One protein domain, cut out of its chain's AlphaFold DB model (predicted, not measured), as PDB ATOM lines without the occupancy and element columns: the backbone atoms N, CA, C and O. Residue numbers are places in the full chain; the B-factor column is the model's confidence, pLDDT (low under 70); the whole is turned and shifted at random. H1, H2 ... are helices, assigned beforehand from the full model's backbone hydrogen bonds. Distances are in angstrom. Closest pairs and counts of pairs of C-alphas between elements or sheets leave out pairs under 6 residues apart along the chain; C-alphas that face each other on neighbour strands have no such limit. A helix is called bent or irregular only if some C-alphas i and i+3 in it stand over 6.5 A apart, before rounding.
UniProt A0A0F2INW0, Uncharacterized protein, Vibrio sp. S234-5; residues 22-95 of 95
ATOM      1  N   LEU A  22     264.231 201.896 242.239       92.69
ATOM      2  CA  LEU A  22     265.557 201.958 241.620       92.69
ATOM      3  C   LEU A  22     265.498 202.533 240.201       92.69
ATOM      4  O   LEU A  22     266.282 203.418 239.868       92.69
ATOM      5  N   GLU A  23     264.548 202.077 239.384       92.75
ATOM      6  CA  GLU A  23     264.381 202.494 237.994       92.75
ATOM      7  C   GLU A  23     264.269 204.013 237.847       92.75
ATOM      8  O   GLU A  23     264.835 204.578 236.913       92.75
ATOM      9  N   LYS A  24     263.604 204.683 238.796       92.19
ATOM     10  CA  LYS A  24     263.448 206.146 238.804       92.19
ATOM     11  C   LYS A  24     264.790 206.846 239.004       92.19
ATOM     12  O   LYS A  24     265.063 207.853 238.359       92.19
ATOM     13  N   PHE A  25     265.640 206.304 239.872       93.50
ATOM     14  CA  PHE A  25     266.948 206.878 240.178       93.50
ATOM     15  C   PHE A  25     267.992 206.584 239.092       93.50
ATOM     16  O   PHE A  25     268.867 207.414 238.849       93.50
ATOM     17  N   LEU A  26     267.886 205.444 238.396       95.00
ATOM     18  CA  LEU A  26     268.776 205.099 237.278       95.00
ATOM     19  C   LEU A  26     268.689 206.105 236.123       95.00
ATOM     20  O   LEU A  26     269.705 206.382 235.484       95.00
ATOM     21  N   ILE A  27     267.493 206.644 235.874       94.69
ATOM     22  CA  ILE A  27     267.214 207.590 234.782       94.69
ATOM     23  C   ILE A  27     267.084 209.043 235.254       94.69
ATOM     24  O   ILE A  27     266.668 209.893 234.476       94.69
ATOM     25  N   SER A  28     267.391 209.330 236.521       91.94
ATOM     26  CA  SER A  28     267.216 210.672 237.073       91.94
ATOM     27  C   SER A  28     268.164 211.682 236.418       91.94
ATOM     28  O   SER A  28     269.375 211.454 236.340       91.94
ATOM     29  N   ASP A  29     267.607 212.822 236.006       88.94
ATOM     30  CA  ASP A  29     268.354 213.979 235.497       88.94
ATOM     31  C   ASP A  29     268.773 214.954 236.609       88.94
ATOM     32  O   ASP A  29     269.544 215.885 236.370       88.94
ATOM     33  N   ASP A  30     268.303 214.734 237.841       93.56
ATOM     34  CA  ASP A  30     268.758 215.491 239.002       93.56
ATOM     35  C   ASP A  30     270.241 215.190 239.273       93.56
ATOM     36  O   ASP A  30     270.635 214.040 239.485       93.56
ATOM     37  N   SER A  31     271.075 216.233 239.259       92.12
ATOM     38  CA  SER A  31     272.538 216.117 239.354       92.12
ATOM     39  C   SER A  31     272.985 215.390 240.624       92.12
ATOM     40  O   SER A  31     273.906 214.567 240.587       92.12
ATOM     41  N   PHE A  32     272.302 215.654 241.741       91.88
ATOM     42  CA  PHE A  32     272.596 215.014 243.014       91.88
ATOM     43  C   PHE A  32     272.268 213.520 242.961       91.88
ATOM     44  O   PHE A  32     273.152 212.690 243.163       91.88
ATOM     45  N   SER A  33     271.043 213.169 242.569       92.00
ATOM     46  CA  SER A  33     270.598 211.782 242.409       92.00
ATOM     47  C   SER A  33     271.490 210.999 241.443       92.00
ATOM     48  O   SER A  33     271.904 209.876 241.733       92.00
ATOM     49  N   LYS A  34     271.845 211.605 240.307       93.62
ATOM     50  CA  LYS A  34     272.717 211.003 239.298       93.62
ATOM     51  C   LYS A  34     274.116 210.722 239.843       93.62
ATOM     52  O   LYS A  34     274.669 209.655 239.568       93.62
ATOM     53  N   THR A  35     274.679 211.657 240.605       94.12
ATOM     54  CA  THR A  35     276.004 211.512 241.228       94.12
ATOM     55  C   THR A  35     275.981 210.441 242.314       94.12
ATOM     56  O   THR A  35     276.793 209.520 242.270       94.12
ATOM     57  N   SER A  36     274.999 210.480 243.215       95.00
ATOM     58  CA  SER A  36     274.823 209.473 244.268       95.00
ATOM     59  C   SER A  36     274.635 208.069 243.693       95.00
ATOM     60  O   SER A  36     275.219 207.106 244.189       95.00
ATOM     61  N   MET A  37     273.885 207.944 242.594       95.94
ATOM     62  CA  MET A  37     273.705 206.669 241.903       95.94
ATOM     63  C   MET A  37     274.994 206.189 241.220       95.94
ATOM     64  O   MET A  37     275.330 205.009 241.306       95.94
ATOM     65  N   ASN A  38     275.771 207.090 240.612       95.50
ATOM     66  CA  ASN A  38     277.088 206.743 240.069       95.50
ATOM     67  C   ASN A  38     278.026 206.207 241.160       95.50
ATOM     68  O   ASN A  38     278.687 205.186 240.955       95.50
ATOM     69  N   CYS A  39     278.061 206.846 242.332       94.25
ATOM     70  CA  CYS A  39     278.847 206.371 243.469       94.25
ATOM     71  C   CYS A  39     278.371 204.993 243.958       94.25
ATOM     72  O   CYS A  39     279.196 204.112 244.208       94.25
ATOM     73  N   ALA A  40     277.054 204.773 244.041       94.75
ATOM     74  CA  ALA A  40     276.480 203.477 244.402       94.75
ATOM     75  C   ALA A  40     276.876 202.364 243.414       94.75
ATOM     76  O   ALA A  40     277.288 201.281 243.838       94.75
ATOM     77  N   MET A  41     276.826 202.644 242.109       95.12
ATOM     78  CA  MET A  41     277.238 201.704 241.063       95.12
ATOM     79  C   MET A  41     278.738 201.418 241.083       95.12
ATOM     80  O   MET A  41     279.139 200.267 240.952       95.12
ATOM     81  N   SER A  42     279.572 202.430 241.323       93.44
ATOM     82  CA  SER A  42     281.027 202.250 241.451       93.44
ATOM     83  C   SER A  42     281.363 201.359 242.656       93.44
ATOM     84  O   SER A  42     282.171 200.436 242.570       93.44
ATOM     85  N   ALA A  43     280.651 201.547 243.774       91.94
ATOM     86  CA  ALA A  43     280.775 200.686 244.950       91.94
ATOM     87  C   ALA A  43     280.284 199.247 244.706       91.94
ATOM     88  O   ALA A  43     280.758 198.314 245.360       91.94
ATOM     89  N   LEU A  44     279.313 199.047 243.809       92.75
ATOM     90  CA  LEU A  44     278.911 197.717 243.357       92.75
ATOM     91  C   LEU A  44     280.001 197.106 242.473       92.75
ATOM     92  O   LEU A  44     280.399 195.966 242.710       92.75
ATOM     93  N   PHE A  45     280.528 197.867 241.514       93.12
ATOM     94  CA  PHE A  45     281.584 197.426 240.611       93.12
ATOM     95  C   PHE A  45     282.838 196.974 241.358       93.12
ATOM     96  O   PHE A  45     283.287 195.855 241.143       93.12
ATOM     97  N   GLY A  46     283.326 197.737 242.341       90.88
ATOM     98  CA  GLY A  46     284.458 197.309 243.176       90.88
ATOM     99  C   GLY A  46     284.223 195.978 243.916       90.88
ATOM    100  O   GLY A  46     285.169 195.269 244.255       90.88
ATOM    101  N   ARG A  47     282.958 195.592 244.132       89.06
ATOM    102  CA  ARG A  47     282.571 194.323 244.764       89.06
ATOM    103  C   ARG A  47     282.450 193.169 243.766       89.06
ATOM    104  O   ARG A  47     282.698 192.020 244.139       89.06
ATOM    105  N   ILE A  48     282.071 193.457 242.520       88.81
ATOM    106  CA  ILE A  48     281.748 192.445 241.502       88.81
ATOM    107  C   ILE A  48     282.659 192.462 240.274       88.81
ATOM    108  O   ILE A  48     282.478 191.618 239.405       88.81
ATOM    109  N   GLY A  49     283.636 193.366 240.189       82.56
ATOM    110  CA  GLY A  49     284.373 193.688 238.960       82.56
ATOM    111  C   GLY A  49     285.028 192.479 238.294       82.56
ATOM    112  O   GLY A  49     284.933 192.312 237.084       82.56
ATOM    113  N   ASN A  50     285.544 191.539 239.094       82.38
ATOM    114  CA  ASN A  50     286.106 190.273 238.602       82.38
ATOM    115  C   ASN A  50     285.098 189.374 237.854       82.38
ATOM    116  O   ASN A  50     285.510 188.422 237.203       82.38
ATOM    117  N   ALA A  51     283.792 189.596 238.014       83.75
ATOM    118  CA  ALA A  51     282.739 188.827 237.357       83.75
ATOM    119  C   ALA A  51     282.198 189.499 236.087       83.75
ATOM    120  O   ALA A  51     281.604 188.808 235.268       83.75
ATOM    121  N   ILE A  52     282.374 190.817 235.933       86.69
ATOM    122  CA  ILE A  52     281.893 191.563 234.759       86.69
ATOM    123  C   ILE A  52     282.969 191.635 233.660       86.69
ATOM    124  O   ILE A  52     282.612 191.820 232.504       86.69
ATOM    125  N   ASP A  53     284.251 191.429 233.994       88.75
ATOM    126  CA  ASP A  53     285.382 191.441 233.043       88.75
ATOM    127  C   ASP A  53     285.360 192.664 232.105       88.75
ATOM    128  O   ASP A  53     285.428 192.573 230.881       88.75
ATOM    129  N   ILE A  54     285.185 193.839 232.710       91.75
ATOM    130  CA  ILE A  54     285.201 195.141 232.042       91.75
ATOM    131  C   ILE A  54     286.228 196.024 232.741       91.75
ATOM    132  O   ILE A  54     286.404 195.945 233.957       91.75
ATOM    133  N   ASP A  55     286.905 196.867 231.972       93.44
ATOM    134  CA  ASP A  55     287.803 197.877 232.518       93.44
ATOM    135  C   ASP A  55     287.013 198.937 233.311       93.44
ATOM    136  O   ASP A  55     285.943 199.374 232.879       93.44
ATOM    137  N   GLU A  56     287.532 199.357 234.467       90.44
ATOM    138  CA  GLU A  56     286.867 200.325 235.351       90.44
ATOM    139  C   GLU A  56     286.658 201.684 234.669       90.44
ATOM    140  O   GLU A  56     285.577 202.262 234.766       90.44
ATOM    141  N   ALA A  57     287.633 202.159 233.887       93.25
ATOM    142  CA  ALA A  57     287.517 203.432 233.182       93.25
ATOM    143  C   ALA A  57     286.456 203.377 232.074       93.25
ATOM    144  O   ALA A  57     285.830 204.395 231.768       93.25
ATOM    145  N   VAL A  58     286.231 202.200 231.480       94.50
ATOM    146  CA  VAL A  58     285.122 201.975 230.542       94.50
ATOM    147  C   VAL A  58     283.798 201.899 231.296       94.50
ATOM    148  O   VAL A  58     282.828 202.533 230.880       94.50
ATOM    149  N   TYR A  59     283.753 201.162 232.410       94.88
ATOM    150  CA  TYR A  59     282.564 201.045 233.250       94.88
ATOM    151  C   TYR A  59     282.070 202.420 233.706       94.88
ATOM    152  O   TYR A  59     280.881 202.715 233.588       94.88
ATOM    153  N   ASP A  60     282.973 203.291 234.152       92.25
ATOM    154  CA  ASP A  60     282.632 204.604 234.693       92.25
ATOM    155  C   ASP A  60     281.993 205.551 233.678       92.25
ATOM    156  O   ASP A  60     281.143 206.359 234.063       92.25
ATOM    157  N   GLN A  61     282.316 205.399 232.391       94.88
ATOM    158  CA  GLN A  61     281.730 206.177 231.295       94.88
ATOM    159  C   GLN A  61     280.290 205.764 230.957       94.88
ATOM    160  O   GLN A  61     279.585 206.489 230.250       94.88
ATOM    161  N   LEU A  62     279.831 204.606 231.437       95.94
ATOM    162  CA  LEU A  62     278.484 204.116 231.168       95.94
ATOM    163  C   LEU A  62     277.425 204.902 231.951       95.94
ATOM    164  O   LEU A  62     277.646 205.376 233.065       95.94
ATOM    165  N   SER A  63     276.216 204.969 231.391       96.25
ATOM    166  CA  SER A  63     275.047 205.448 232.132       96.25
ATOM    167  C   SER A  63     274.730 204.522 233.314       96.25
ATOM    168  O   SER A  63     274.985 203.317 233.254       96.25
ATOM    169  N   ASN A  64     274.102 205.059 234.365       96.75
ATOM    170  CA  ASN A  64     273.657 204.270 235.524       96.75
ATOM    171  C   ASN A  64     272.784 203.072 235.106       96.75
ATOM    172  O   ASN A  64     272.951 201.967 235.619       96.75
ATOM    173  N   THR A  65     271.911 203.259 234.114       96.94
ATOM    174  CA  THR A  65     271.094 202.192 233.522       96.94
ATOM    175  C   THR A  65     271.941 201.070 232.914       96.94
ATOM    176  O   THR A  65     271.694 199.895 233.182       96.94
ATOM    177  N   ASN A  66     272.970 201.405 232.130       96.75
ATOM    178  CA  ASN A  66     273.844 200.402 231.517       96.75
ATOM    179  C   ASN A  66     274.699 199.680 232.568       96.75
ATOM    180  O   ASN A  66     274.836 198.459 232.506       96.75
ATOM    181  N   LYS A  67     275.202 200.413 233.571       96.38
ATOM    182  CA  LYS A  67     275.910 199.849 234.732       96.38
ATOM    183  C   LYS A  67     275.061 198.789 235.444       96.38
ATOM    184  O   LYS A  67     275.552 197.691 235.712       96.38
ATOM    185  N   PHE A  68     273.781 199.084 235.682       95.94
ATOM    186  CA  PHE A  68     272.839 198.138 236.285       95.94
ATOM    187  C   PHE A  68     272.623 196.898 235.415       95.94
ATOM    188  O   PHE A  68     272.732 195.776 235.908       95.94
ATOM    189  N   TYR A  69     272.340 197.072 234.122       95.44
ATOM    190  CA  TYR A  69     272.038 195.937 233.249       95.44
ATOM    191  C   TYR A  69     273.228 195.004 233.026       95.44
ATOM    192  O   TYR A  69     273.016 193.796 232.928       95.44
ATOM    193  N   LEU A  70     274.458 195.523 233.019       94.62
ATOM    194  CA  LEU A  70     275.663 194.691 233.021       94.62
ATOM    195  C   LEU A  70     275.745 193.829 234.285       94.62
ATOM    196  O   LEU A  70     275.910 192.613 234.193       94.62
ATOM    197  N   ALA A  71     275.559 194.435 235.462       93.38
ATOM    198  CA  ALA A  71     275.567 193.701 236.725       93.38
ATOM    199  C   ALA A  71     274.442 192.656 236.790       93.38
ATOM    200  O   ALA A  71     274.678 191.513 237.174       93.38
ATOM    201  N   ARG A  72     273.234 193.017 236.349       93.62
ATOM    202  CA  ARG A  72     272.088 192.105 236.266       93.62
ATOM    203  C   ARG A  72     272.350 190.939 235.314       93.62
ATOM    204  O   ARG A  72     271.984 189.815 235.625       93.62
ATOM    205  N   GLY A  73     273.000 191.189 234.177       92.88
ATOM    206  CA  GLY A  73     273.391 190.144 233.228       92.88
ATOM    207  C   GLY A  73     274.426 189.173 233.800       92.88
ATOM    208  O   GLY A  73     274.353 187.978 233.525       92.88
ATOM    209  N   ALA A  74     275.346 189.662 234.635       91.12
ATOM    210  CA  ALA A  74     276.336 188.830 235.319       91.12
ATOM    211  C   ALA A  74     275.747 188.013 236.488       91.12
ATOM    212  O   ALA A  74     276.274 186.952 236.825       91.12
ATOM    213  N   PHE A  75     274.657 188.487 237.107       90.44
ATOM    214  CA  PHE A  75     273.998 187.831 238.244       90.44
ATOM    215  C   PHE A  75     272.461 187.820 238.105       90.44
ATOM    216  O   PHE A  75     271.768 188.425 238.930       90.44
ATOM    217  N   PRO A  76     271.900 187.124 237.100       90.12
ATOM    218  CA  PRO A  76     270.462 187.163 236.815       90.12
ATOM    219  C   PRO A  76     269.610 186.643 237.982       90.12
ATOM    220  O   PRO A  76     268.568 187.215 238.287       90.12
ATOM    221  N   ASP A  77     270.094 185.632 238.704       90.12
ATOM    222  CA  ASP A  77     269.374 185.020 239.831       90.12
ATOM    223  C   ASP A  77     269.415 185.858 241.121       90.12
ATOM    224  O   ASP A  77     268.866 185.457 242.144       90.12
ATOM    225  N   ARG A  78     270.096 187.013 241.108       89.44
ATOM    226  CA  ARG A  78     270.331 187.852 242.297       89.44
ATOM    227  C   ARG A  78     269.869 189.287 242.104       89.44
ATOM    228  O   ARG A  78     270.370 190.201 242.755       89.44
ATOM    229  N   GLU A  79     268.904 189.497 241.214       90.44
ATOM    230  CA  GLU A  79     268.415 190.833 240.876       90.44
ATOM    231  C   GLU A  79     267.922 191.610 242.109       90.44
ATOM    232  O   GLU A  79     268.265 192.781 242.265       90.44
ATOM    233  N   GLN A  80     267.181 190.971 243.022       88.69
ATOM    234  CA  GLN A  80     266.709 191.643 244.241       88.69
ATOM    235  C   GLN A  80     267.856 192.069 245.164       88.69
ATOM    236  O   GLN A  80     267.836 193.178 245.691       88.69
ATOM    237  N   GLU A  81     268.883 191.233 245.314       89.75
ATOM    238  CA  GLU A  81     270.058 191.559 246.129       89.75
ATOM    239  C   GLU A  81     270.869 192.704 245.510       89.75
ATOM    240  O   GLU A  81     271.333 193.591 246.225       89.75
ATOM    241  N   LEU A  82     271.005 192.725 244.177       91.69
ATOM    242  CA  LEU A  82     271.619 193.842 243.458       91.69
ATOM    243  C   LEU A  82     270.842 195.140 243.696       91.69
ATOM    244  O   LEU A  82     271.444 196.153 244.050       91.69
ATOM    245  N   ARG A  83     269.511 195.106 243.538       93.19
ATOM    246  CA  ARG A  83     268.634 196.264 243.765       93.19
ATOM    247  C   ARG A  83     268.768 196.800 245.189       93.19
ATOM    248  O   ARG A  83     268.988 197.997 245.358       93.19
ATOM    249  N   ALA A  84     268.701 195.918 246.186       91.56
ATOM    250  CA  ALA A  84     268.852 196.278 247.591       91.56
ATOM    251  C   ALA A  84     270.225 196.905 247.870       91.56
ATOM    252  O   ALA A  84     270.302 197.994 248.435       91.56
ATOM    253  N   TYR A  85     271.311 196.281 247.406       92.06
ATOM    254  CA  TYR A  85     272.656 196.826 247.589       92.06
ATOM    255  C   TYR A  85     272.799 198.230 246.989       92.06
ATOM    256  O   TYR A  85     273.336 199.132 247.631       92.06
ATOM    257  N   ILE A  86     272.312 198.440 245.763       93.38
ATOM    258  CA  ILE A  86     272.413 199.738 245.086       93.38
ATOM    259  C   ILE A  86     271.605 200.805 245.830       93.38
ATOM    260  O   ILE A  86     272.132 201.889 246.077       93.38
ATOM    261  N   LEU A  87     270.355 200.509 246.204       92.88
ATOM    262  CA  LEU A  87     269.496 201.460 246.912       92.88
ATOM    263  C   LEU A  87     270.037 201.806 248.300       92.88
ATOM    264  O   LEU A  87     270.067 202.979 248.655       92.88
ATOM    265  N   GLU A  88     270.557 200.830 249.043       91.19
ATOM    266  CA  GLU A  88     271.216 201.092 250.324       91.19
ATOM    267  C   GLU A  88     272.401 202.053 250.149       91.19
ATOM    268  O   GLU A  88     272.546 203.030 250.888       91.19
ATOM    269  N   ARG A  89     273.264 201.799 249.152       91.81
ATOM    270  CA  ARG A  89     274.400 202.681 248.858       91.81
ATOM    271  C   ARG A  89     273.942 204.068 248.443       91.81
ATOM    272  O   ARG A  89     274.526 205.042 248.904       91.81
ATOM    273  N   PHE A  90     272.906 204.158 247.618       92.81
ATOM    274  CA  PHE A  90     272.315 205.425 247.216       92.81
ATOM    275  C   PHE A  90     271.804 206.212 248.431       92.81
ATOM    276  O   PHE A  90     272.233 207.347 248.625       92.81
ATOM    277  N   TYR A  91     270.987 205.600 249.295       90.00
ATOM    278  CA  TYR A  91     270.464 206.228 250.515       90.00
ATOM    279  C   TYR A  91     271.556 206.666 251.480       90.00
ATOM    280  O   TYR A  91     271.475 207.763 252.026       90.00
ATOM    281  N   LYS A  92     272.636 205.894 251.611       88.00
ATOM    282  CA  LYS A  92     273.808 206.316 252.384       88.00
ATOM    283  C   LYS A  92     274.449 207.615 251.866       88.00
ATOM    284  O   LYS A  92     275.048 208.333 252.656       88.00
ATOM    285  N   PHE A  93     274.386 207.894 250.564       82.38
ATOM    286  CA  PHE A  93     274.949 209.122 249.986       82.38
ATOM    287  C   PHE A  93     273.981 210.306 250.006       82.38
ATOM    288  O   PHE A  93     274.434 211.445 249.909       82.38
ATOM    289  N   VAL A  94     272.673 210.045 250.089       80.75
ATOM    290  CA  VAL A  94     271.645 211.096 250.098       80.75
ATOM    291  C   VAL A  94     271.086 211.432 251.485       80.75
ATOM    292  O   VAL A  94     270.326 212.392 251.592       80.75
ATOM    293  N   SER A  95     271.454 210.668 252.519       69.38
ATOM    294  CA  SER A  95     271.168 210.952 253.939       69.38
ATOM    295  C   SER A  95     272.263 211.791 254.586       69.38
ATOM    296  O   SER A  95     271.900 212.598 255.470       69.38
TER     297      SER A  95
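AT A GLANCE: This is residues 22 to 95 of the 95 residues of an uncharacterized protein of Vibrio sp. S234-5 (UniProt A0A0F2INW0). Three helices, H2, H4 and H5, form a small bundle: H4 and H5 make a helical hairpin, and both pack on the long, kinked H2. The short H1 packs on residues 33 to 37 of H2, while the short H3 lies at the far side of the domain from H1. The 74 printed residues hold five named helices, H1 to H5 in chain order, and no named strand; the class is all helix. The whole is compact, with a radius of gyration of the C-alphas of 11.3 A, and rounded, spanning 29 by 26 by 18 A.

HOW THE PARTS SIT: H1, residues 22 to 26, touches H2, residues 31 to 52, with residues 33 to 37 of H2 alone; their closest C-alphas, of Phe 25 and Ser 33, are 6.5 A apart. H2 is the hub, touching four other helices. H3, residues 56 to 60, only just touches H2, with 3 pairs of C-alphas within 8 A; the closest are those of Ser 42 and Asp 60, 7.3 A apart. H4, residues 64 to 74, touches H2 at a shallow tilt of 22 degrees, the same way, closest at the C-alphas of Asn 38 and Asn 64, 6.2 A apart. H5, residues 76 to 94, touches H2 at a steep tilt of 41 degrees, opposite ways, closest at the C-alphas of Ala 40 and Arg 89, 5.0 A apart. H4 and H5 are a hairpin and touch with residues 78 to 82 of H5 alone, at a shallow tilt of 34 degrees, only just short of steep, opposite ways; their closest C-alphas, of Arg 72 and Glu 79, are 6.0 A apart. H1 and H3 are apart, as are H3 and H5. Every O i to N i+4 pair is within hydrogen-bond range in H1, H3 and H4, against 14 of 18 in H2 and 13 of 15 in H5.

IN THESE COORDINATES: H1 begins at C-alpha 22, (265.557, 201.958, 241.620). H2 measures 26.7 A from first to last C-alpha; it has a kink of 60 degrees near residue 46 and is irregular, with C-alphas 47 and 50 8.2 A apart. H3 has five residues. H4 measures 15.7 A and begins at C-alpha 64, (273.657, 204.270, 235.524). H5 measures 27.4 A, has a kink of 25 degrees near residue 83, is irregular, with C-alphas 77 and 80 8.4 A apart, and ends at C-alpha 94, (271.645, 211.096, 250.098).

THE WHOLE: The two C-alphas farthest apart, of Asp 53 and Ser 95, are 31.9 A apart. The printed part has no cut, and its four links are tight. The mean pLDDT of the printed part is 91.7, and Ser 95, the chain's last residue, is under 70.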